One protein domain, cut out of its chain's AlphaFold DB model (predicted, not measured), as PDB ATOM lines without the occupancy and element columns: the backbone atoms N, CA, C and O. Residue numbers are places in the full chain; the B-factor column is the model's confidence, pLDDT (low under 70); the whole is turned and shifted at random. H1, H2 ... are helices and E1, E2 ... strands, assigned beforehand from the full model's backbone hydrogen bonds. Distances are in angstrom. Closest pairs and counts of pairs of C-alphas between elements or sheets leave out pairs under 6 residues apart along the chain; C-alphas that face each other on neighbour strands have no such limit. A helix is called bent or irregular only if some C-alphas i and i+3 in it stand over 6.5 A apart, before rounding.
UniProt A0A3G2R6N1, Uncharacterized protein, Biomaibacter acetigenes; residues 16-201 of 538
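Overview. This is residues 16 to 201 of the 538 residues of an uncharacterized protein of Biomaibacter acetigenes (UniProt A0A3G2R6N1). A long helix, H4, runs along one side of the domain, with H3 folded back along residues 89 to 97 of it as a helical hairpin and H2 touching its residues 103 to 107. The short strand pair E3 and E4 lies near the middle, with H6 near E3; the pairs E1 with E2 and E5 with E6 lie at opposite ends, amid much loop. The printed part has 186 residues, of which 85, under half, are in named elements, in the order H1 E1 E2 H2 H3 H4 E3 H5 E4 E5 H6 E6; the class is mixed, helices and strands, with three antiparallel sheets of two strands. It is compact, with a radius of gyration of the C-alphas of 17.9 A, and spans 46 by 41 by 33 A.

Arrangement. H1, residues 16 to 19, touches no helix. E1, residues 36 to 38, and E2, residues 46 to 48, form an antiparallel hairpin, with N 37 and O 47 2.8 A apart. H2, residues 50 to 61, touches H4, residues 86 to 108, with residues 50 to 54 alone; the closest C-alphas, of Tyr 50 and Phe 103, are 6.8 A apart, and the two run the same way at a shallow tilt of 33 degrees, only just short of steep. H3, residues 73 to 82, touches H4, closest at the C-alphas of Thr 74 and Ala 96, 5.3 A, opposite ways at a shallow tilt of 8 degrees. H5, residues 127 to 131, only just touches H3, with 3 pairs of C-alphas within 8 A, the closest those of Asn 78 and Thr 127, 6.6 A. E3, residues 118 to 121, and E4, residues 139 to 142, are antiparallel at 179 degrees, with N 120 and O 140 2.8 A apart. E5, residues 150 to 152, and E6, residues 189 to 191, are antiparallel at 134 degrees, with N 150 and O 191 2.9 A apart. H6, residues 164 to 174, is near E3 but apart from E4. Every O i to N i+4 pair is within hydrogen-bond range in H2, H4 and H5, against 4 of 6 in H3 and 5 of 7 in H6; H1 is too short for such a pair.

Along the chain. H1 begins at C-alpha 16 (7.236, 33.920, 43.877). H4 measures 32.8 A from C-alpha 86 (19.573, 26.175, 16.341) to C-alpha 108; H6 measures 16.6 A, H3 15.9 A and H2 15.7 A. H3 is irregular, with C-alphas 79 and 82 7.2 A apart. E6 ends at C-alpha 191 (19.348, 59.842, 33.236).

Size, cuts and confidence. The C-alphas of Asp 40 and Val 181, the two farthest apart, are 49.7 A apart. The printed part has no cut. The links H1 to E1, H2 to H3, E5 to H6 and H6 to E6 are long. Mean pLDDT of the printed part is 90.7, with residues 193 to 198 under 70.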
ATOM      1  N   ALA A  16       7.813  33.894  42.535       90.81
ATOM      2  CA  ALA A  16       7.236  33.920  43.877       90.81
ATOM      3  C   ALA A  16       8.193  34.524  44.921       90.81
ATOM      4  O   ALA A  16       7.747  35.251  45.804       90.81
ATOM      5  N   LEU A  17       9.507  34.312  44.765       90.94
ATOM      6  CA  LEU A  17      10.537  34.823  45.678       90.94
ATOM      7  C   LEU A  17      10.611  36.355  45.717       90.94
ATOM      8  O   LEU A  17      11.158  36.913  46.662       90.94
ATOM      9  N   ILE A  18      10.087  37.035  44.693       89.88
ATOM     10  CA  ILE A  18      10.040  38.500  44.635       89.88
ATOM     11  C   ILE A  18       8.801  39.031  45.376       89.88
ATOM     12  O   ILE A  18       8.828  40.138  45.899       89.88
ATOM     13  N   ALA A  19       7.709  38.256  45.402       88.44
ATOM     14  CA  ALA A  19       6.406  38.693  45.908       88.44
ATOM     15  C   ALA A  19       6.126  38.272  47.357       88.44
ATOM     16  O   ALA A  19       5.204  38.812  47.964       88.44
ATOM     17  N   MET A  20       6.835  37.260  47.861       92.00
ATOM     18  CA  MET A  20       6.550  36.666  49.164       92.00
ATOM     19  C   MET A  20       6.996  37.557  50.328       92.00
ATOM     20  O   MET A  20       8.006  38.258  50.237       92.00
ATOM     21  N   ASP A  21       6.254  37.497  51.429       89.44
ATOM     22  CA  ASP A  21       6.629  38.118  52.699       89.44
ATOM     23  C   ASP A  21       7.699  37.303  53.458       89.44
ATOM     24  O   ASP A  21       8.252  36.315  52.962       89.44
ATOM     25  N   CYS A  22       8.013  37.716  54.689       87.19
ATOM     26  CA  CYS A  22       8.994  37.027  55.528       87.19
ATOM     27  C   CYS A  22       8.551  35.628  56.003       87.19
ATOM     28  O   CYS A  22       9.387  34.869  56.490       87.19
ATOM     29  N   GLN A  23       7.276  35.270  55.833       93.00
ATOM     30  CA  GLN A  23       6.710  33.944  56.082       93.00
ATOM     31  C   GLN A  23       6.674  33.088  54.804       93.00
ATOM     32  O   GLN A  23       6.301  31.917  54.859       93.00
ATOM     33  N   GLY A  24       7.074  33.644  53.655       91.56
ATOM     34  CA  GLY A  24       7.013  32.965  52.364       91.56
ATOM     35  C   GLY A  24       5.613  32.954  51.742       91.56
ATOM     36  O   GLY A  24       5.353  32.147  50.848       91.56
ATOM     37  N   ILE A  25       4.706  33.826  52.190       92.88
ATOM     38  CA  ILE A  25       3.309  33.878  51.748       92.88
ATOM     39  C   ILE A  25       3.124  35.008  50.729       92.88
ATOM     40  O   ILE A  25       3.688  36.093  50.850       92.88
ATOM     41  N   ILE A  26       2.318  34.751  49.696       92.44
ATOM     42  CA  ILE A  26       1.894  35.753  48.709       92.44
ATOM     43  C   ILE A  26       0.413  36.036  48.943       92.44
ATOM     44  O   ILE A  26      -0.402  35.121  48.856       92.44
ATOM     45  N   ALA A  27       0.065  37.300  49.188       89.31
ATOM     46  CA  ALA A  27      -1.286  37.700  49.583       89.31
ATOM     47  C   ALA A  27      -2.383  37.277  48.588       89.31
ATOM     48  O   ALA A  27      -3.454  36.829  48.988       89.31
ATOM     49  N   SER A  28      -2.137  37.434  47.285       91.44
ATOM     50  CA  SER A  28      -3.077  37.009  46.245       91.44
ATOM     51  C   SER A  28      -2.404  36.804  44.887       91.44
ATOM     52  O   SER A  28      -1.317  37.323  44.589       91.44
ATOM     53  N   GLY A  29      -3.046  36.008  44.036       91.88
ATOM     54  CA  GLY A  29      -2.517  35.688  42.724       91.88
ATOM     55  C   GLY A  29      -3.175  34.490  42.064       91.88
ATOM     56  O   GLY A  29      -4.040  33.838  42.638       91.88
ATOM     57  N   ASP A  30      -2.739  34.207  40.844       93.62
ATOM     58  CA  ASP A  30      -3.078  32.990  40.119       93.62
ATOM     59  C   ASP A  30      -1.822  32.486  39.407       93.62
ATOM     60  O   ASP A  30      -1.256  33.160  38.546       93.62
ATOM     61  N   VAL A  31      -1.359  31.319  39.836       93.19
ATOM     62  CA  VAL A  31      -0.175  30.623  39.311       93.19
ATOM     63  C   VAL A  31      -0.541  29.208  38.869       93.19
ATOM     64  O   VAL A  31       0.333  28.351  38.737       93.19
ATOM     65  N   SER A  32      -1.837  28.939  38.723       91.81
ATOM     66  CA  SER A  32      -2.369  27.639  38.336       91.81
ATOM     67  C   SER A  32      -2.068  27.326  36.869       91.81
ATOM     68  O   SER A  32      -1.649  28.186  36.090       91.81
ATOM     69  N   ARG A  33      -2.301  26.069  36.485       90.44
ATOM     70  CA  ARG A  33      -2.203  25.635  35.088       90.44
ATOM     71  C   ARG A  33      -3.333  26.182  34.217       90.44
ATOM     72  O   ARG A  33      -3.205  26.131  33.005       90.44
ATOM     73  N   ASP A  34      -4.375  26.777  34.800       92.56
ATOM     74  CA  ASP A  34      -5.496  27.360  34.049       92.56
ATOM     75  C   ASP A  34      -5.061  28.537  33.161       92.56
ATOM     76  O   ASP A  34      -5.764  28.899  32.212       92.56
ATOM     77  N   LEU A  35      -3.898  29.123  33.474       94.12
ATOM     78  CA  LEU A  35      -3.217  30.168  32.704       94.12
ATOM     79  C   LEU A  35      -2.341  29.625  31.568       94.12
ATOM     80  O   LEU A  35      -1.634  30.400  30.927       94.12
ATOM     81  N   LEU A  36      -2.350  28.315  31.338       94.56
ATOM     82  CA  LEU A  36      -1.621  27.652  30.266       94.56
ATOM     83  C   LEU A  36      -2.608  27.056  29.258       94.56
ATOM     84  O   LEU A  36      -3.734  26.688  29.598       94.56
ATOM     85  N   VAL A  37      -2.166  26.957  28.011       94.94
ATOM     86  CA  VAL A  37      -2.875  26.311  26.910       94.94
ATOM     87  C   VAL A  37      -1.925  25.345  26.205       94.94
ATOM     88  O   VAL A  37      -0.719  25.595  26.136       94.94
ATOM     89  N   ASN A  38      -2.469  24.243  25.693       93.00
ATOM     90  CA  ASN A  38      -1.710  23.336  24.841       93.00
ATOM     91  C   ASN A  38      -1.538  23.983  23.459       93.00
ATOM     92  O   ASN A  38      -2.522  24.406  22.855       93.00
ATOM     93  N   ASP A  39      -0.298  24.086  22.988       92.69
ATOM     94  CA  ASP A  39       0.054  24.662  21.685       92.69
ATOM     95  C   ASP A  39       1.128  23.801  21.020       92.69
ATOM     96  O   ASP A  39       2.278  23.791  21.467       92.69
ATOM     97  N   ASP A  40       0.762  23.114  19.936       89.62
ATOM     98  CA  ASP A  40       1.638  22.176  19.224       89.62
ATOM     99  C   ASP A  40       2.880  22.858  18.626       89.62
ATOM    100  O   ASP A  40       3.926  22.239  18.418       89.62
ATOM    101  N   GLU A  41       2.790  24.168  18.399       89.50
ATOM    102  CA  GLU A  41       3.871  24.999  17.878       89.50
ATOM    103  C   GLU A  41       4.699  25.689  18.972       89.50
ATOM    104  O   GLU A  41       5.465  26.618  18.677       89.50
ATOM    105  N   SER A  42       4.535  25.310  20.238       91.75
ATOM    106  CA  SER A  42       5.309  25.862  21.351       91.75
ATOM    107  C   SER A  42       6.231  24.822  21.988       91.75
ATOM    108  O   SER A  42       5.952  23.622  21.957       91.75
ATOM    109  N   PRO A  43       7.355  25.259  22.586       91.69
ATOM    110  CA  PRO A  43       8.217  24.375  23.357       91.69
ATOM    111  C   PRO A  43       7.430  23.584  24.404       91.69
ATOM    112  O   PRO A  43       6.629  24.156  25.141       91.69
ATOM    113  N   PHE A  44       7.689  22.277  24.484       91.44
ATOM    114  CA  PHE A  44       6.995  21.358  25.397       91.44
ATOM    115  C   PHE A  44       5.469  21.294  25.211       91.44
ATOM    116  O   PHE A  44       4.779  20.852  26.125       91.44
ATOM    117  N   PHE A  45       4.950  21.725  24.057       92.00
ATOM    118  CA  PHE A  45       3.518  21.772  23.736       92.00
ATOM    119  C   PHE A  45       2.689  22.674  24.663       92.00
ATOM    120  O   PHE A  45       1.473  22.529  24.756       92.00
ATOM    121  N   VAL A  46       3.338  23.603  25.375       93.25
ATOM    122  CA  VAL A  46       2.707  24.449  26.394       93.25
ATOM    123  C   VAL A  46       3.004  25.914  26.116       93.25
ATOM    124  O   VAL A  46       4.161  26.324  25.991       93.25
ATOM    125  N   LYS A  47       1.948  26.725  26.107       95.00
ATOM    126  CA  LYS A  47       2.008  28.177  25.955       95.00
ATOM    127  C   LYS A  47       1.236  28.865  27.073       95.00
ATOM    128  O   LYS A  47       0.257  28.329  27.588       95.00
ATOM    129  N   THR A  48       1.649  30.068  27.445       96.19
ATOM    130  CA  THR A  48       0.833  30.908  28.326       96.19
ATOM    131  C   THR A  48      -0.400  31.433  27.600       96.19
ATOM    132  O   THR A  48      -0.319  32.016  26.517       96.19
ATOM    133  N   ASP A  49      -1.558  31.277  28.231       96.56
ATOM    134  CA  ASP A  49      -2.804  31.898  27.802       96.56
ATOM    135  C   ASP A  49      -2.768  33.389  28.174       96.56
ATOM    136  O   ASP A  49      -3.178  33.815  29.258       96.56
ATOM    137  N   TYR A  50      -2.206  34.197  27.271       96.50
ATOM    138  CA  TYR A  50      -2.057  35.641  27.460       96.50
ATOM    139  C   TYR A  50      -3.392  36.372  27.622       96.50
ATOM    140  O   TYR A  50      -3.420  37.434  28.247       96.50
ATOM    141  N   GLU A  51      -4.491  35.827  27.092       96.56
ATOM    142  CA  GLU A  51      -5.816  36.425  27.248       96.56
ATOM    143  C   GLU A  51      -6.314  36.245  28.680       96.56
ATOM    144  O   GLU A  51      -6.635  37.230  29.352       96.56
ATOM    145  N   LYS A  52      -6.275  35.016  29.208       96.62
ATOM    146  CA  LYS A  52      -6.605  34.770  30.619       96.62
ATOM    147  C   LYS A  52      -5.660  35.505  31.559       96.62
ATOM    148  O   LYS A  52      -6.115  36.089  32.545       96.62
ATOM    149  N   LEU A  53      -4.360  35.522  31.263       97.06
ATOM    150  CA  LEU A  53      -3.377  36.241  32.076       97.06
ATOM    151  C   LEU A  53      -3.697  37.742  32.136       97.06
ATOM    152  O   LEU A  53      -3.657  38.339  33.214       97.06
ATOM    153  N   TYR A  54      -4.078  38.339  31.004       96.88
ATOM    154  CA  TYR A  54      -4.512  39.732  30.931       96.88
ATOM    155  C   TYR A  54      -5.807  39.978  31.718       96.88
ATOM    156  O   TYR A  54      -5.890  40.940  32.480       96.88
ATOM    157  N   GLN A  55      -6.803  39.096  31.611       95.69
ATOM    158  CA  GLN A  55      -8.047  39.209  32.382       95.69
ATOM    159  C   GLN A  55      -7.794  39.154  33.894       95.69
ATOM    160  O   GLN A  55      -8.367  39.940  34.655       95.69
ATOM    161  N   LYS A  56      -6.893  38.270  34.349       95.38
ATOM    162  CA  LYS A  56      -6.466  38.239  35.755       95.38
ATOM    163  C   LYS A  56      -5.753  39.532  36.135       95.38
ATOM    164  O   LYS A  56      -6.061  40.080  37.190       95.38
ATOM    165  N   PHE A  57      -4.864  40.051  35.288       95.50
ATOM    166  CA  PHE A  57      -4.239  41.352  35.522       95.50
ATOM    167  C   PHE A  57      -5.287  42.452  35.723       95.50
ATOM    168  O   PHE A  57      -5.248  43.108  36.756       95.50
ATOM    169  N   VAL A  58      -6.271  42.594  34.829       94.62
ATOM    170  CA  VAL A  58      -7.337  43.608  34.959       94.62
ATOM    171  C   VAL A  58      -8.118  43.446  36.267       94.62
ATOM    172  O   VAL A  58      -8.427  44.439  36.927       94.62
ATOM    173  N   LYS A  59      -8.411  42.206  36.681       93.44
ATOM    174  CA  LYS A  59      -9.079  41.923  37.961       93.44
ATOM    175  C   LYS A  59      -8.264  42.437  39.153       93.44
ATOM    176  O   LYS A  59      -8.822  43.108  40.018       93.44
ATOM    177  N   TYR A  60      -6.972  42.114  39.208       91.56
ATOM    178  CA  TYR A  60      -6.113  42.464  40.344       91.56
ATOM    179  C   TYR A  60      -5.630  43.918  40.309       91.56
ATOM    180  O   TYR A  60      -5.484  44.523  41.366       91.56
ATOM    181  N   ALA A  61      -5.463  44.514  39.127       90.06
ATOM    182  CA  ALA A  61      -5.071  45.914  38.953       90.06
ATOM    183  C   ALA A  61      -6.041  46.878  39.652       90.06
ATOM    184  O   ALA A  61      -5.610  47.874  40.223       90.06
ATOM    185  N   ARG A  62      -7.337  46.539  39.712       87.44
ATOM    186  CA  ARG A  62      -8.351  47.316  40.450       87.44
ATOM    187  C   ARG A  62      -8.097  47.404  41.954       87.44
ATOM    188  O   ARG A  62      -8.579  48.331  42.588       87.44
ATOM    189  N   SER A  63      -7.390  46.429  42.527       85.75
ATOM    190  CA  SER A  63      -7.065  46.410  43.959       85.75
ATOM    191  C   SER A  63      -5.835  47.262  44.296       85.75
ATOM    192  O   SER A  63      -5.572  47.502  45.471       85.75
ATOM    193  N   GLY A  64      -5.088  47.723  43.284       84.31
ATOM    194  CA  GLY A  64      -3.822  48.432  43.461       84.31
ATOM    195  C   GLY A  64      -2.702  47.556  44.040       84.31
ATOM    196  O   GLY A  64      -2.861  46.355  44.265       84.31
ATOM    197  N   GLY A  65      -1.540  48.168  44.277       90.50
ATOM    198  CA  GLY A  65      -0.382  47.514  44.897       90.50
ATOM    199  C   GLY A  65       0.610  46.888  43.909       90.50
ATOM    200  O   GLY A  65       0.650  47.225  42.728       90.50
ATOM    201  N   LEU A  66       1.473  46.002  44.419       93.88
ATOM    202  CA  LEU A  66       2.540  45.364  43.644       93.88
ATOM    203  C   LEU A  66       2.026  44.117  42.912       93.88
ATOM    204  O   LEU A  66       1.720  43.097  43.533       93.88
ATOM    205  N   ILE A  67       2.011  44.163  41.579       94.94
ATOM    206  CA  ILE A  67       1.641  43.020  40.737       94.94
ATOM    207  C   ILE A  67       2.877  42.493  40.013       94.94
ATOM    208  O   ILE A  67       3.468  43.164  39.175       94.94
ATOM    209  N   ILE A  68       3.238  41.247  40.313       95.44
ATOM    210  CA  ILE A  68       4.328  40.530  39.642       95.44
ATOM    211  C   ILE A  68       3.728  39.568  38.628       95.44
ATOM    212  O   ILE A  68       2.924  38.716  39.010       95.44
ATOM    213  N   ILE A  69       4.136  39.694  37.365       95.75
ATOM    214  CA  ILE A  69       3.652  38.872  36.255       95.75
ATOM    215  C   ILE A  69       4.816  38.072  35.670       95.75
ATOM    216  O   ILE A  69       5.856  38.637  35.338       95.75
ATOM    217  N   HIS A  70       4.635  36.762  35.527       94.75
ATOM    218  CA  HIS A  70       5.623  35.840  34.980       94.75
ATOM    219  C   HIS A  70       5.020  35.049  33.805       94.75
ATOM    220  O   HIS A  70       4.396  34.014  34.030       94.75
ATOM    221  N   PRO A  71       5.197  35.515  32.552       91.75
ATOM    222  CA  PRO A  71       4.631  34.852  31.375       91.75
ATOM    223  C   PRO A  71       5.244  33.486  31.039       91.75
ATOM    224  O   PRO A  71       4.632  32.732  30.305       91.75
ATOM    225  N   GLY A  72       6.449  33.155  31.512       92.81
ATOM    226  CA  GLY A  72       7.051  31.815  31.406       92.81
ATOM    227  C   GLY A  72       7.507  31.325  30.018       92.81
ATOM    228  O   GLY A  72       8.439  30.526  29.953       92.81
ATOM    229  N   ASP A  73       6.946  31.816  28.906       94.88
ATOM    230  CA  ASP A  73       7.281  31.323  27.553       94.88
ATOM    231  C   ASP A  73       8.755  31.530  27.177       94.88
ATOM    232  O   ASP A  73       9.355  30.696  26.502       94.88
ATOM    233  N   THR A  74       9.376  32.619  27.640       94.06
ATOM    234  CA  THR A  74      10.806  32.877  27.411       94.06
ATOM    235  C   THR A  74      11.700  31.873  28.139       94.06
ATOM    236  O   THR A  74      12.765  31.534  27.625       94.06
ATOM    237  N   VAL A  75      11.261  31.369  29.296       93.69
ATOM    238  CA  VAL A  75      11.943  30.311  30.055       93.69
ATOM    239  C   VAL A  75      11.790  28.980  29.329       93.69
ATOM    240  O   VAL A  75      12.795  28.357  29.002       93.69
ATOM    241  N   ARG A  76      10.559  28.603  28.952       92.94
ATOM    242  CA  ARG A  76      10.297  27.376  28.180       92.94
ATOM    243  C   ARG A  76      11.087  27.345  26.869       92.94
ATOM    244  O   ARG A  76      11.734  26.346  26.568       92.94
ATOM    245  N   ALA A  77      11.123  28.451  26.124       93.94
ATOM    246  CA  ALA A  77      11.934  28.560  24.911       93.94
ATOM    247  C   ALA A  77      13.444  28.441  25.183       93.94
ATOM    248  O   ALA A  77      14.162  27.831  24.390       93.94
ATOM    249  N   ASN A  78      13.935  29.002  26.292       93.00
ATOM    250  CA  ASN A  78      15.338  28.898  26.689       93.00
ATOM    251  C   ASN A  78      15.740  27.466  27.080       93.00
ATOM    252  O   ASN A  78      16.826  27.012  26.715       93.00
ATOM    253  N   ASP A  79      14.873  26.759  27.796       91.31
ATOM    254  CA  ASP A  79      15.150  25.412  28.300       91.31
ATOM    255  C   ASP A  79      15.054  24.358  27.186       91.31
ATOM    256  O   ASP A  79      15.779  23.362  27.193       91.31
ATOM    257  N   TYR A  80      14.275  24.646  26.140       90.69
ATOM    258  CA  TYR A  80      14.186  23.830  24.926       90.69
ATOM    259  C   TYR A  80      15.437  23.898  24.027       90.69
ATOM    260  O   TYR A  80      15.523  23.185  23.027       90.69
ATOM    261  N   LEU A  81      16.445  24.715  24.373       88.69
ATOM    262  CA  LEU A  81      17.674  24.897  23.585       88.69
ATOM    263  C   LEU A  81      18.387  23.579  23.244       88.69
ATOM    264  O   LEU A  81      18.922  23.452  22.149       88.69
ATOM    265  N   ASN A  82      18.440  22.622  24.176       87.69
ATOM    266  CA  ASN A  82      19.150  21.353  23.954       87.69
ATOM    267  C   ASN A  82      18.292  20.297  23.233       87.69
ATOM    268  O   ASN A  82      18.817  19.246  22.882       87.69
ATOM    269  N   LEU A  83      16.997  20.565  23.033       90.69
ATOM    270  CA  LEU A  83      16.036  19.661  22.388       90.69
ATOM    271  C   LEU A  83      15.695  20.092  20.953       90.69
ATOM    272  O   LEU A  83      15.027  19.362  20.227       90.69
ATOM    273  N   ALA A  84      16.156  21.272  20.535       89.88
ATOM    274  CA  ALA A  84      15.882  21.851  19.229       89.88
ATOM    275  C   ALA A  84      17.163  22.129  18.437       89.88
ATOM    276  O   ALA A  84      18.209  22.477  18.987       89.88
ATOM    277  N   ILE A  85      17.052  22.063  17.109       93.06
ATOM    278  CA  ILE A  85      18.082  22.595  16.214       93.06
ATOM    279  C   ILE A  85      18.179  24.129  16.352       93.06
ATOM    280  O   ILE A  85      17.175  24.781  16.664       93.06
ATOM    281  N   PRO A  86      19.349  24.747  16.088       90.56
ATOM    282  CA  PRO A  86      19.573  26.175  16.341       90.56
ATOM    283  C   PRO A  86      18.551  27.116  15.688       90.56
ATOM    284  O   PRO A  86      18.145  28.105  16.297       90.56
ATOM    285  N   GLN A  87      18.110  26.805  14.466       92.50
ATOM    286  CA  GLN A  87      17.115  27.593  13.735       92.50
ATOM    287  C   GLN A  87      15.757  27.586  14.448       92.50
ATOM    288  O   GLN A  87      15.125  28.634  14.585       92.50
ATOM    289  N   GLN A  88      15.341  26.419  14.944       91.31
ATOM    290  CA  GLN A  88      14.069  26.238  15.635       91.31
ATOM    291  C   GLN A  88      14.093  26.888  17.026       91.31
ATOM    292  O   GLN A  88      13.139  27.554  17.417       91.31
ATOM    293  N   TYR A  89      15.214  26.786  17.744       91.62
ATOM    294  CA  TYR A  89      15.413  27.517  18.997       91.62
ATOM    295  C   TYR A  89      15.279  29.036  18.803       91.62
ATOM    296  O   TYR A  89      14.554  29.699  19.544       91.62
ATOM    297  N   GLU A  90      15.939  29.603  17.787       92.56
ATOM    298  CA  GLU A  90      15.837  31.038  17.500       92.56
ATOM    299  C   GLU A  90      14.418  31.441  17.076       92.56
ATOM    300  O   GLU A  90      13.967  32.534  17.427       92.56
ATOM    301  N   HIS A  91      13.691  30.563  16.381       94.19
ATOM    302  CA  HIS A  91      12.272  30.760  16.097       94.19
ATOM    303  C   HIS A  91      11.444  30.841  17.390       94.19
ATOM    304  O   HIS A  91      10.794  31.863  17.620       94.19
ATOM    305  N   TYR A  92      11.524  29.837  18.273       94.56
ATOM    306  CA  TYR A  92      10.782  29.825  19.543       94.56
ATOM    307  C   TYR A  92      11.130  31.008  20.437       94.56
ATOM    308  O   TYR A  92      10.245  31.657  20.993       94.56
ATOM    309  N   ARG A  93      12.417  31.349  20.535       94.12
ATOM    310  CA  ARG A  93      12.882  32.505  21.301       94.12
ATOM    311  C   ARG A  93      12.284  33.809  20.774       94.12
ATOM    312  O   ARG A  93      11.831  34.633  21.564       94.12
ATOM    313  N   LYS A  94      12.272  34.014  19.452       95.44
ATOM    314  CA  LYS A  94      11.668  35.207  18.837       95.44
ATOM    315  C   LYS A  94      10.152  35.229  19.012       95.44
ATOM    316  O   LYS A  94       9.624  36.301  19.293       95.44
ATOM    317  N   LYS A  95       9.471  34.085  18.873       95.19
ATOM    318  CA  LYS A  95       8.024  33.939  19.118       95.19
ATOM    319  C   LYS A  95       7.687  34.343  20.558       95.19
ATOM    320  O   LYS A  95       6.933  35.289  20.749       95.19
ATOM    321  N   ALA A  96       8.358  33.753  21.549       95.31
ATOM    322  CA  ALA A  96       8.155  34.065  22.966       95.31
ATOM    323  C   ALA A  96       8.416  35.546  23.308       95.31
ATOM    324  O   ALA A  96       7.671  36.144  24.077       95.31
ATOM    325  N   LEU A  97       9.457  36.160  22.729       95.62
ATOM    326  CA  LEU A  97       9.740  37.586  22.938       95.62
ATOM    327  C   LEU A  97       8.685  38.499  22.302       95.62
ATOM    328  O   LEU A  97       8.316  39.493  22.918       95.62
ATOM    329  N   LYS A  98       8.193  38.171  21.100       97.06
ATOM    330  CA  LYS A  98       7.117  38.928  20.437       97.06
ATOM    331  C   LYS A  98       5.802  38.836  21.205       97.06
ATOM    332  O   LYS A  98       5.133  39.849  21.371       97.06
ATOM    333  N   ASP A  99       5.459  37.646  21.691       95.88
ATOM    334  CA  ASP A  99       4.244  37.434  22.480       95.88
ATOM    335  C   ASP A  99       4.315  38.205  23.811       95.88
ATOM    336  O   ASP A  99       3.363  38.895  24.182       95.88
ATOM    337  N   ALA A 100       5.472  38.182  24.485       95.94
ATOM    338  CA  ALA A 100       5.707  38.976  25.688       95.94
ATOM    339  C   ALA A 100       5.635  40.491  25.422       95.94
ATOM    340  O   ALA A 100       5.027  41.213  26.209       95.94
ATOM    341  N   ASP A 101       6.211  40.977  24.318       97.00
ATOM    342  CA  ASP A 101       6.157  42.389  23.912       97.00
ATOM    343  C   ASP A 101       4.718  42.848  23.621       97.00
ATOM    344  O   ASP A 101       4.250  43.845  24.176       97.00
ATOM    345  N   ALA A 102       3.963  42.058  22.851       97.44
ATOM    346  CA  ALA A 102       2.551  42.318  22.578       97.44
ATOM    347  C   ALA A 102       1.715  42.345  23.869       97.44
ATOM    348  O   ALA A 102       0.839  43.201  24.037       97.44
ATOM    349  N   PHE A 103       2.001  41.438  24.806       97.50
ATOM    350  CA  PHE A 103       1.357  41.415  26.114       97.50
ATOM    351  C   PHE A 103       1.716  42.643  26.962       97.50
ATOM    352  O   PHE A 103       0.812  43.276  27.505       97.50
ATOM    353  N   ILE A 104       2.987  43.052  27.017       96.62
ATOM    354  CA  ILE A 104       3.409  44.288  27.700       96.62
ATOM    355  C   ILE A 104       2.686  45.502  27.101       96.62
ATOM    356  O   ILE A 104       2.132  46.309  27.847       96.62
ATOM    357  N   GLY A 105       2.583  45.593  25.772       96.50
ATOM    358  CA  GLY A 105       1.822  46.650  25.099       96.50
ATOM    359  C   GLY A 105       0.327  46.655  25.456       96.50
ATOM    360  O   GLY A 105      -0.300  47.714  25.522       96.50
ATOM    361  N   ARG A 106      -0.274  45.490  25.736       96.00
ATOM    362  CA  ARG A 106      -1.643  45.400  26.279       96.00
ATOM    363  C   ARG A 106      -1.732  45.887  27.722       96.00
ATOM    364  O   ARG A 106      -2.677  46.604  28.040       96.00
ATOM    365  N   LEU A 107      -0.774  45.525  28.576       95.31
ATOM    366  CA  LEU A 107      -0.726  46.003  29.962       95.31
ATOM    367  C   LEU A 107      -0.640  47.529  30.000       95.31
ATOM    368  O   LEU A 107      -1.466  48.168  30.647       95.31
ATOM    369  N   MET A 108       0.279  48.107  29.221       94.56
ATOM    370  CA  MET A 108       0.516  49.552  29.164       94.56
ATOM    371  C   MET A 108      -0.725  50.360  28.775       94.56
ATOM    372  O   MET A 108      -0.882  51.481  29.242       94.56
ATOM    373  N   ARG A 109      -1.645  49.801  27.975       93.88
ATOM    374  CA  ARG A 109      -2.912  50.469  27.624       93.88
ATOM    375  C   ARG A 109      -3.867  50.667  28.808       93.88
ATOM    376  O   ARG A 109      -4.766  51.491  28.701       93.88
ATOM    377  N   ASN A 110      -3.685  49.936  29.909       91.00
ATOM    378  CA  ASN A 110      -4.472  50.088  31.142       91.00
ATOM    379  C   ASN A 110      -3.672  50.732  32.277       91.00
ATOM    380  O   ASN A 110      -4.143  50.743  33.411       91.00
ATOM    381  N   MET A 111      -2.461  51.213  31.995       92.62
ATOM    382  CA  MET A 111      -1.611  51.873  32.975       92.62
ATOM    383  C   MET A 111      -1.580  53.369  32.696       92.62
ATOM    384  O   MET A 111      -1.476  53.801  31.547       92.62
ATOM    385  N   ASN A 112      -1.599  54.167  33.752       93.25
ATOM    386  CA  ASN A 112      -1.305  55.585  33.679       93.25
ATOM    387  C   ASN A 112       0.157  55.797  34.077       93.25
ATOM    388  O   ASN A 112       0.444  55.913  35.257       93.25
ATOM    389  N   LEU A 113       1.092  55.903  33.127       91.62
ATOM    390  CA  LEU A 113       2.532  56.047  33.432       91.62
ATOM    391  C   LEU A 113       2.906  57.329  34.208       91.62
ATOM    392  O   LEU A 113       4.048  57.463  34.646       91.62
ATOM    393  N   ALA A 114       1.976  58.273  34.387       91.31
ATOM    394  CA  ALA A 114       2.169  59.392  35.308       91.31
ATOM    395  C   ALA A 114       2.044  58.973  36.786       91.31
ATOM    396  O   ALA A 114       2.555  59.667  37.661       91.31
ATOM    397  N   GLN A 115       1.361  57.860  37.056       92.62
ATOM    398  CA  GLN A 115       1.059  57.343  38.392       92.62
ATOM    399  C   GLN A 115       1.618  55.937  38.613       92.62
ATOM    400  O   GLN A 115       2.083  55.658  39.708       92.62
ATOM    401  N   ASP A 116       1.633  55.097  37.580       95.06
ATOM    402  CA  ASP A 116       2.008  53.690  37.629       95.06
ATOM    403  C   ASP A 116       3.464  53.465  37.209       95.06
ATOM    404  O   ASP A 116       3.937  54.013  36.208       95.06
ATOM    405  N   LEU A 117       4.163  52.592  37.939       95.44
ATOM    406  CA  LEU A 117       5.518  52.144  37.614       95.44
ATOM    407  C   LEU A 117       5.503  50.757  36.955       95.44
ATOM    408  O   LEU A 117       5.139  49.756  37.573       95.44
ATOM    409  N   LEU A 118       5.981  50.686  35.714       96.44
ATOM    410  CA  LEU A 118       6.270  49.447  34.999       96.44
ATOM    411  C   LEU A 118       7.767  49.133  35.075       96.44
ATOM    412  O   LEU A 118       8.597  49.967  34.715       96.44
ATOM    413  N   MET A 119       8.114  47.905  35.460       96.69
ATOM    414  CA  MET A 119       9.478  47.376  35.365       96.69
ATOM    415  C   MET A 119       9.483  46.031  34.637       96.69
ATOM    416  O   MET A 119       8.799  45.094  35.043       96.69
ATOM    417  N   VAL A 120      10.299  45.919  33.591       96.56
ATOM    418  CA  VAL A 120      10.584  44.663  32.888       96.56
ATOM    419  C   VAL A 120      11.970  44.199  33.309       96.56
ATOM    420  O   VAL A 120      12.987  44.817  32.982       96.56
ATOM    421  N   ILE A 121      12.000  43.108  34.071       94.75
ATOM    422  CA  ILE A 121      13.205  42.591  34.717       94.75
ATOM    423  C   ILE A 121      13.505  41.207  34.159       94.75
ATOM    424  O   ILE A 121      12.647  40.328  34.153       94.75
ATOM    425  N   THR A 122      14.750  40.996  33.744       92.94
ATOM    426  CA  THR A 122      15.264  39.670  33.391       92.94
ATOM    427  C   THR A 122      16.256  39.225  34.473       92.94
ATOM    428  O   THR A 122      17.404  39.668  34.457       92.94
ATOM    429  N   PRO A 123      15.844  38.400  35.454       88.62
ATOM    430  CA  PRO A 123      16.685  38.075  36.611       88.62
ATOM    431  C   PRO A 123      17.856  37.141  36.278       88.62
ATOM    432  O   PRO A 123      18.859  37.148  36.987       88.62
ATOM    433  N   PHE A 124      17.749  36.362  35.196       87.88
ATOM    434  CA  PHE A 124      18.768  35.399  34.780       87.88
ATOM    435  C   PHE A 124      19.079  35.528  33.282       87.88
ATOM    436  O   PHE A 124      18.164  35.758  32.488       87.88
ATOM    437  N   PRO A 125      20.354  35.394  32.869       92.31
ATOM    438  CA  PRO A 125      20.719  35.378  31.457       92.31
ATOM    439  C   PRO A 125      20.216  34.099  30.778       92.31
ATOM    440  O   PRO A 125      19.992  33.082  31.431       92.31
ATOM    441  N   SER A 126      20.110  34.121  29.446       91.69
ATOM    442  CA  SER A 126      19.826  32.905  28.672       91.69
ATOM    443  C   SER A 126      20.925  31.854  28.860       91.69
ATOM    444  O   SER A 126      22.079  32.189  29.139       91.69
ATOM    445  N   THR A 127      20.617  30.584  28.603       90.56
ATOM    446  CA  THR A 127      21.593  29.479  28.645       90.56
ATOM    447  C   THR A 127      22.786  29.753  27.725       90.56
ATOM    448  O   THR A 127      23.939  29.510  28.089       90.56
ATOM    449  N   SER A 128      22.537  30.330  26.545       87.50
ATOM    450  CA  SER A 128      23.591  30.773  25.623       87.50
ATOM    451  C   SER A 128      24.448  31.904  26.205       87.50
ATOM    452  O   SER A 128      25.676  31.841  26.118       87.50
ATOM    453  N   GLY A 129      23.828  32.897  26.850       90.25
ATOM    454  CA  GLY A 129      24.523  33.983  27.541       90.25
ATOM    455  C   GLY A 129      25.380  33.462  28.691       90.25
ATOM    456  O   GLY A 129      26.561  33.794  28.779       90.25
ATOM    457  N   TYR A 130      24.838  32.551  29.498       91.88
ATOM    458  CA  TYR A 130      25.554  31.905  30.594       91.88
ATOM    459  C   TYR A 130      26.790  31.132  30.109       91.88
ATOM    460  O   TYR A 130      27.887  31.338  30.640       91.88
ATOM    461  N   ARG A 131      26.659  30.317  29.047       90.50
ATOM    462  CA  ARG A 131      27.789  29.594  28.418       90.50
ATOM    463  C   ARG A 131      28.886  30.547  27.935       90.50
ATOM    464  O   ARG A 131      30.067  30.258  28.101       90.50
ATOM    465  N   GLN A 132      28.503  31.701  27.393       89.31
ATOM    466  CA  GLN A 132      29.426  32.745  26.933       89.31
ATOM    467  C   GLN A 132      29.904  33.680  28.057       89.31
ATOM    468  O   GLN A 132      30.660  34.615  27.790       89.31
ATOM    469  N   ARG A 133      29.473  33.456  29.308       90.38
ATOM    470  CA  ARG A 133      29.687  34.351  30.461       90.38
ATOM    471  C   ARG A 133      29.183  35.787  30.230       90.38
ATOM    472  O   ARG A 133      29.633  36.714  30.902       90.38
ATOM    473  N   ASN A 134      28.236  35.974  29.312       92.56
ATOM    474  CA  ASN A 134      27.453  37.195  29.186       92.56
ATOM    475  C   ASN A 134      26.308  37.139  30.204       92.56
ATOM    476  O   ASN A 134      25.222  36.641  29.911       92.56
ATOM    477  N   LEU A 135      26.610  37.573  31.427       93.06
ATOM    478  CA  LEU A 135      25.696  37.491  32.569       93.06
ATOM    479  C   LEU A 135      24.886  38.775  32.792       93.06
ATOM    480  O   LEU A 135      24.088  38.825  33.720       93.06
ATOM    481  N   LEU A 136      25.098  39.811  31.973       92.75
ATOM    482  CA  LEU A 136      24.289  41.024  32.036       92.75
ATOM    483  C   LEU A 136      22.941  40.772  31.362       92.75
ATOM    484  O   LEU A 136      22.868  40.171  30.288       92.75
ATOM    485  N   THR A 137      21.880  41.257  31.992       93.12
ATOM    486  CA  THR A 137      20.505  41.079  31.538       93.12
ATOM    487  C   THR A 137      19.842  42.429  31.269       93.12
ATOM    488  O   THR A 137      20.236  43.442  31.854       93.12
ATOM    489  N   PRO A 138      18.867  42.486  30.346       92.38
ATOM    490  CA  PRO A 138      18.151  43.722  30.076       92.38
ATOM    491  C   PRO A 138      17.258  44.109  31.260       92.38
ATOM    492  O   PRO A 138      16.646  43.260  31.915       92.38
ATOM    493  N   PHE A 139      17.167  45.416  31.486       94.62
ATOM    494  CA  PHE A 139      16.283  46.050  32.454       94.62
ATOM    495  C   PHE A 139      15.624  47.253  31.783       94.62
ATOM    496  O   PHE A 139      16.312  48.067  31.162       94.62
ATOM    497  N   ILE A 140      14.304  47.356  31.905       94.81
ATOM    498  CA  ILE A 140      13.514  48.472  31.378       94.81
ATOM    499  C   ILE A 140      12.588  48.941  32.495       94.81
ATOM    500  O   ILE A 140      11.978  48.117  33.172       94.81
ATOM    501  N   ALA A 141      12.468  50.253  32.674       95.56
ATOM    502  CA  ALA A 141      11.512  50.846  33.596       95.56
ATOM    503  C   ALA A 141      10.861  52.081  32.970       95.56
ATOM    504  O   ALA A 141      11.518  52.821  32.237       95.56
ATOM    505  N   ALA A 142       9.582  52.295  33.267       94.94
ATOM    506  CA  ALA A 142       8.813  53.461  32.847       94.94
ATOM    507  C   ALA A 142       7.782  53.803  33.925       94.94
ATOM    508  O   ALA A 142       7.105  52.909  34.422       94.94
ATOM    509  N   GLY A 143       7.667  55.078  34.289       93.31
ATOM    510  CA  GLY A 143       6.762  55.516  35.349       93.31
ATOM    511  C   GLY A 143       7.256  56.775  36.067       93.31
ATOM    512  O   GLY A 143       8.236  57.394  35.625       93.31
ATOM    513  N   PRO A 144       6.622  57.151  37.190       89.25
ATOM    514  CA  PRO A 144       7.012  58.324  37.963       89.25
ATOM    515  C   PRO A 144       8.460  58.213  38.463       89.25
ATOM    516  O   PRO A 144       8.925  57.154  38.876       89.25
ATOM    517  N   GLY A 145       9.202  59.322  38.390       81.75
ATOM    518  CA  GLY A 145      10.614  59.388  38.797       81.75
ATOM    519  C   GLY A 145      11.624  58.837  37.777       81.75
ATOM    520  O   GLY A 145      12.822  59.110  37.900       81.75
ATOM    521  N   ILE A 146      11.177  58.142  36.724       89.06
ATOM    522  CA  ILE A 146      12.051  57.601  35.674       89.06
ATOM    523  C   ILE A 146      12.064  58.537  34.462       89.06
ATOM    524  O   ILE A 146      11.132  58.574  33.662       89.06
ATOM    525  N   LYS A 147      13.149  59.300  34.300       88.88
ATOM    526  CA  LYS A 147      13.345  60.144  33.111       88.88
ATOM    527  C   LYS A 147      13.733  59.294  31.888       88.88
ATOM    528  O   LYS A 147      14.463  58.314  32.054       88.88
ATOM    529  N   PRO A 148      13.339  59.686  30.661       88.06
ATOM    530  CA  PRO A 148      13.789  59.014  29.443       88.06
ATOM    531  C   PRO A 148      15.319  58.968  29.344       88.06
ATOM    532  O   PRO A 148      15.981  59.982  29.569       88.06
ATOM    533  N   GLY A 149      15.876  57.810  28.984       88.69
ATOM    534  CA  GLY A 149      17.312  57.617  28.778       88.69
ATOM    535  C   GLY A 149      17.837  56.332  29.414       88.69
ATOM    536  O   GLY A 149      17.198  55.285  29.332       88.69
ATOM    537  N   PHE A 150      19.022  56.392  30.023       90.19
ATOM    538  CA  PHE A 150      19.653  55.227  30.640       90.19
ATOM    539  C   PHE A 150      19.278  55.086  32.118       90.19
ATOM    540  O   PHE A 150      19.325  56.057  32.873       90.19
ATOM    541  N   ALA A 151      19.005  53.853  32.549       92.38
ATOM    542  CA  ALA A 151      18.859  53.525  33.964       92.38
ATOM    543  C   ALA A 151      20.206  53.656  34.695       92.38
ATOM    544  O   ALA A 151      21.240  53.196  34.203       92.38
ATOM    545  N   THR A 152      20.201  54.268  35.872       92.62
ATOM    546  CA  THR A 152      21.367  54.382  36.756       92.62
ATOM    547  C   THR A 152      20.929  54.210  38.204       92.62
ATOM    548  O   THR A 152      19.778  54.467  38.546       92.62
ATOM    549  N   SER A 153      21.861  53.854  39.078       92.38
ATOM    550  CA  SER A 153      21.640  53.872  40.522       92.38
ATOM    551  C   SER A 153      22.871  54.402  41.248       92.38
ATOM    552  O   SER A 153      23.979  54.465  40.702       92.38
ATOM    553  N   ALA A 154      22.690  54.773  42.509       89.00
ATOM    554  CA  ALA A 154      23.789  55.122  43.403       89.00
ATOM    555  C   ALA A 154      24.739  53.949  43.696       89.00
ATOM    556  O   ALA A 154      25.906  54.172  44.035       89.00
ATOM    557  N   THR A 155      24.242  52.719  43.546       89.69
ATOM    558  CA  THR A 155      24.992  51.474  43.728       89.69
ATOM    559  C   THR A 155      26.058  51.315  42.652       89.69
ATOM    560  O   THR A 155      27.220  51.042  42.959       89.69
ATOM    561  N   THR A 156      25.695  51.521  41.384       90.38
ATOM    562  CA  THR A 156      26.621  51.342  40.256       90.38
ATOM    563  C   THR A 156      27.328  52.634  39.859       90.38
ATOM    564  O   THR A 156      28.466  52.581  39.391       90.38
ATOM    565  N   ARG A 157      26.663  53.787  40.033       88.25
ATOM    566  CA  ARG A 157      27.088  55.127  39.579       88.25
ATOM    567  C   ARG A 157      27.459  55.165  38.099       88.25
ATOM    568  O   ARG A 157      28.374  55.881  37.685       88.25
ATOM    569  N   ARG A 158      26.782  54.340  37.301       87.88
ATOM    570  CA  ARG A 158      27.059  54.157  35.879       87.88
ATOM    571  C   ARG A 158      25.753  54.205  35.096       87.88
ATOM    572  O   ARG A 158      24.966  53.269  35.214       87.88
ATOM    573  N   PRO A 159      25.552  55.236  34.259       89.38
ATOM    574  CA  PRO A 159      24.451  55.242  33.310       89.38
ATOM    575  C   PRO A 159      24.476  53.973  32.450       89.38
ATOM    576  O   PRO A 159      25.518  53.606  31.904       89.38
ATOM    577  N   GLY A 160      23.337  53.295  32.371       90.62
ATOM    578  CA  GLY A 160      23.143  52.055  31.623       90.62
ATOM    579  C   GLY A 160      23.475  50.790  32.416       90.62
ATOM    580  O   GLY A 160      23.474  49.701  31.849       90.62
ATOM    581  N   LEU A 161      23.772  50.894  33.710       92.50
ATOM    582  CA  LEU A 161      24.029  49.735  34.556       92.50
ATOM    583  C   LEU A 161      23.346  49.921  35.908       92.50
ATOM    584  O   LEU A 161      23.597  50.895  36.606       92.50
ATOM    585  N   VAL A 162      22.537  48.949  36.306       94.62
ATOM    586  CA  VAL A 162      21.919  48.862  37.635       94.62
ATOM    587  C   VAL A 162      22.228  47.493  38.230       94.62
ATOM    588  O   VAL A 162      22.537  46.553  37.493       94.62
ATOM    589  N   ALA A 163      22.200  47.378  39.553       93.94
ATOM    590  CA  ALA A 163      22.363  46.101  40.232       93.94
ATOM    591  C   ALA A 163      20.989  45.485  40.530       93.94
ATOM    592  O   ALA A 163      20.007  46.188  40.738       93.94
ATOM    593  N   ASN A 164      20.911  44.159  40.616       92.62
ATOM    594  CA  ASN A 164      19.674  43.472  41.002       92.62
ATOM    595  C   ASN A 164      19.165  43.895  42.394       92.62
ATOM    596  O   ASN A 164      17.960  43.929  42.626       92.62
ATOM    597  N   ILE A 165      20.073  44.268  43.302       92.44
ATOM    598  CA  ILE A 165      19.735  44.774  44.641       92.44
ATOM    599  C   ILE A 165      19.038  46.142  44.622       92.44
ATOM    600  O   ILE A 165      18.479  46.535  45.640       92.44
ATOM    601  N   ASP A 166      19.050  46.854  43.492       94.06
ATOM    602  CA  ASP A 166      18.414  48.168  43.334       94.06
ATOM    603  C   ASP A 166      16.899  48.060  43.084       94.06
ATOM    604  O   ASP A 166      16.161  49.023  43.290       94.06
ATOM    605  N   ILE A 167      16.411  46.878  42.688       94.19
ATOM    606  CA  ILE A 167      15.002  46.654  42.332       94.19
ATOM    607  C   ILE A 167      14.087  46.851  43.547       94.19
ATOM    608  O   ILE A 167      13.126  47.611  43.471       94.19
ATOM    609  N   ALA A 168      14.386  46.198  44.674       93.12
ATOM    610  CA  ALA A 168      13.533  46.266  45.862       93.12
ATOM    611  C   ALA A 168      13.439  47.690  46.454       93.12
ATOM    612  O   ALA A 168      12.318  48.159  46.644       93.12
ATOM    613  N   PRO A 169      14.547  48.437  46.656       93.38
ATOM    614  CA  PRO A 169      14.483  49.844  47.061       93.38
ATOM    615  C   PRO A 169      13.688  50.723  46.092       93.38
ATOM    616  O   PRO A 169      12.969  51.608  46.535       93.38
ATOM    617  N   THR A 170      13.759  50.452  44.784       94.75
ATOM    618  CA  THR A 170      12.973  51.194  43.781       94.75
ATOM    619  C   THR A 170      11.471  50.984  43.961       94.75
ATOM    620  O   THR A 170      10.703  51.939  43.880       94.75
ATOM    621  N   ILE A 171      11.049  49.749  44.246       94.62
ATOM    622  CA  ILE A 171       9.644  49.430  44.540       94.62
ATOM    623  C   ILE A 171       9.191  50.134  45.825       94.62
ATOM    624  O   ILE A 171       8.110  50.714  45.852       94.62
ATOM    625  N   LEU A 172      10.005  50.091  46.883       94.19
ATOM    626  CA  LEU A 172       9.666  50.712  48.165       94.19
ATOM    627  C   LEU A 172       9.538  52.234  48.047       94.19
ATOM    628  O   LEU A 172       8.544  52.787  48.515       94.19
ATOM    629  N   GLU A 173      10.478  52.886  47.361       93.62
ATOM    630  CA  GLU A 173      10.442  54.330  47.109       93.62
ATOM    631  C   GLU A 173       9.169  54.737  46.356       93.62
ATOM    632  O   GLU A 173       8.516  55.705  46.728       93.62
ATOM    633  N   TYR A 174       8.766  53.963  45.342       94.88
ATOM    634  CA  TYR A 174       7.525  54.205  44.603       94.88
ATOM    635  C   TYR A 174       6.282  54.186  45.509       94.88
ATOM    636  O   TYR A 174       5.396  55.027  45.368       94.88
ATOM    637  N   PHE A 175       6.230  53.267  46.478       94.25
ATOM    638  CA  PHE A 175       5.156  53.214  47.475       94.25
ATOM    639  C   PHE A 175       5.345  54.199  48.641       94.25
ATOM    640  O   PHE A 175       4.541  54.188  49.572       94.25
ATOM    641  N   ASN A 176       6.376  55.052  48.610       94.06
ATOM    642  CA  ASN A 176       6.785  55.925  49.717       94.06
ATOM    643  C   ASN A 176       7.028  55.158  51.033       94.06
ATOM    644  O   ASN A 176       6.777  55.665  52.127       94.06
ATOM    645  N   ILE A 177       7.514  53.918  50.929       93.94
ATOM    646  CA  ILE A 177       7.886  53.076  52.067       93.94
ATOM    647  C   ILE A 177       9.394  53.241  52.302       93.94
ATOM    648  O   ILE A 177      10.181  53.001  51.386       93.94
ATOM    649  N   PRO A 178       9.841  53.606  53.517       88.62
ATOM    650  CA  PRO A 178      11.261  53.766  53.792       88.62
ATOM    651  C   PRO A 178      11.994  52.426  53.657       88.62
ATOM    652  O   PRO A 178      11.634  51.432  54.294       88.62
ATOM    653  N   ALA A 179      13.053  52.402  52.848       87.62
ATOM    654  CA  ALA A 179      13.877  51.213  52.682       87.62
ATOM    655  C   ALA A 179      14.577  50.840  54.008       87.62
ATOM    656  O   ALA A 179      15.223  51.695  54.625       87.62
ATOM    657  N   PRO A 180      14.502  49.571  54.456       84.69
ATOM    658  CA  PRO A 180      15.236  49.116  55.630       84.69
ATOM    659  C   PRO A 180      16.744  49.336  55.475       84.69
ATOM    660  O   PRO A 180      17.306  49.065  54.418       84.69
ATOM    661  N   VAL A 181      17.429  49.716  56.561       74.56
ATOM    662  CA  VAL A 181      18.884  49.999  56.563       74.56
ATOM    663  C   VAL A 181      19.729  48.799  56.094       74.56
ATOM    664  O   VAL A 181      20.858  48.961  55.641       74.56
ATOM    665  N   ILE A 182      19.189  47.578  56.178       77.56
ATOM    666  CA  ILE A 182      19.859  46.358  55.708       77.56
ATOM    667  C   ILE A 182      19.880  46.221  54.175       77.56
ATOM    668  O   ILE A 182      20.694  45.467  53.638       77.56
ATOM    669  N   MET A 183      19.011  46.940  53.455       84.19
ATOM    670  CA  MET A 183      19.014  46.957  51.994       84.19
ATOM    671  C   MET A 183      20.160  47.834  51.486       84.19
ATOM    672  O   MET A 183      20.182  49.043  51.687       84.19
ATOM    673  N   LEU A 184      21.124  47.206  50.811       83.44
ATOM    674  CA  LEU A 184      22.324  47.880  50.301       83.44
ATOM    675  C   LEU A 184      22.105  48.604  48.965       83.44
ATOM    676  O   LEU A 184      22.914  49.456  48.594       83.44
ATOM    677  N   GLY A 185      21.080  48.197  48.213       88.38
ATOM    678  CA  GLY A 185      20.757  48.781  46.917       88.38
ATOM    679  C   GLY A 185      20.137  50.165  47.044       88.38
ATOM    680  O   GLY A 185      19.786  50.616  48.132       88.38
ATOM    681  N   HIS A 186      19.980  50.831  45.909       90.44
ATOM    682  CA  HIS A 186      19.441  52.183  45.849       90.44
ATOM    683  C   HIS A 186      18.444  52.318  44.711       90.44
ATOM    684  O   HIS A 186      18.563  51.631  43.701       90.44
ATOM    685  N   THR A 187      17.511  53.255  44.854       93.00
ATOM    686  CA  THR A 187      16.493  53.564  43.850       93.00
ATOM    687  C   THR A 187      17.107  53.790  42.469       93.00
ATOM    688  O   THR A 187      18.086  54.532  42.306       93.00
ATOM    689  N   VAL A 188      16.526  53.132  41.470       95.00
ATOM    690  CA  VAL A 188      16.870  53.310  40.065       95.00
ATOM    691  C   VAL A 188      16.277  54.619  39.565       95.00
ATOM    692  O   VAL A 188      15.101  54.905  39.760       95.00
ATOM    693  N   LEU A 189      17.104  55.400  38.880       92.25
ATOM    694  CA  LEU A 189      16.734  56.674  38.284       92.25
ATOM    695  C   LEU A 189      17.009  56.643  36.782       92.25
ATOM    696  O   LEU A 189      17.934  55.976  36.311       92.25
ATOM    697  N   GLY A 190      16.226  57.412  36.033       88.88
ATOM    698  CA  GLY A 190      16.496  57.682  34.625       88.88
ATOM    699  C   GLY A 190      17.428  58.880  34.459       88.88
ATOM    700  O   GLY A 190      17.198  59.939  35.050       88.88
ATOM    701  N   VAL A 191      18.472  58.735  33.644       85.19
ATOM    702  CA  VAL A 191      19.348  59.842  33.236       85.19
ATOM    703  C   VAL A 191      19.234  60.039  31.734       85.19
ATOM    704  O   VAL A 191      19.428  59.099  30.963       85.19
ATOM    705  N   GLY A 192      18.939  61.280  31.338       74.81
ATOM    706  CA  GLY A 192      18.841  61.680  29.939       74.81
ATOM    707  C   GLY A 192      20.096  61.326  29.148       74.81
ATOM    708  O   GLY A 192      21.212  61.378  29.661       74.81
ATOM    709  N   THR A 193      19.913  60.996  27.874       63.53
ATOM    710  CA  THR A 193      21.008  60.663  26.952       63.53
ATOM    711  C   THR A 193      21.876  61.872  26.585       63.53
ATOM    712  O   THR A 193      22.932  61.691  25.990       63.53
ATOM    713  N   GLY A 194      21.501  63.102  26.960       62.88
ATOM    714  CA  GLY A 194      22.253  64.316  26.618       62.88
ATOM    715  C   GLY A 194      22.546  64.414  25.113       62.88
ATOM    716  O   GLY A 194      21.751  63.959  24.295       62.88
ATOM    717  N   ASN A 195      23.723  64.941  24.752       48.16
ATOM    718  CA  ASN A 195      24.224  65.036  23.370       48.16
ATOM    719  C   ASN A 195      24.716  63.691  22.785       48.16
ATOM    720  O   ASN A 195      25.569  63.692  21.896       48.16
ATOM    721  N   ILE A 196      24.260  62.533  23.280       55.72
ATOM    722  CA  ILE A 196      24.582  61.243  22.650       55.72
ATOM    723  C   ILE A 196      23.813  61.177  21.323       55.72
ATOM    724  O   ILE A 196      22.674  60.733  21.254       55.72
ATOM    725  N   THR A 197      24.464  61.670  20.269       51.59
ATOM    726  CA  THR A 197      24.022  61.683  18.865       51.59
ATOM    727  C   THR A 197      24.064  60.300  18.208       51.59
ATOM    728  O   THR A 197      23.526  60.117  17.122       51.59
ATOM    729  N   LEU A 198      24.685  59.313  18.861       54.25
ATOM    730  CA  LEU A 198      24.682  57.915  18.433       54.25
ATOM    731  C   LEU A 198      23.363  57.236  18.814       54.25
ATOM    732  O   LEU A 198      22.790  57.515  19.868       54.25
ATOM    733  N   ASN A 199      22.927  56.276  17.993       72.88
ATOM    734  CA  ASN A 199      21.830  55.372  18.328       72.88
ATOM    735  C   ASN A 199      22.096  54.771  19.723       72.88
ATOM    736  O   ASN A 199      23.047  54.011  19.909       72.88
ATOM    737  N   SER A 200      21.296  55.151  20.726       78.62
ATOM    738  CA  SER A 200      21.542  54.828  22.144       78.62
ATOM    739  C   SER A 200      21.673  53.319  22.392       78.62
ATOM    740  O   SER A 200      22.391  52.888  23.297       78.62
ATOM    741  N   LEU A 201      21.046  52.512  21.532       82.94
ATOM    742  CA  LEU A 201      21.156  51.059  21.532       82.94
ATOM    743  C   LEU A 201      22.564  50.570  21.158       82.94
ATOM    744  O   LEU A 201      23.079  49.644  21.782       82.94
TER     745      LEU A 201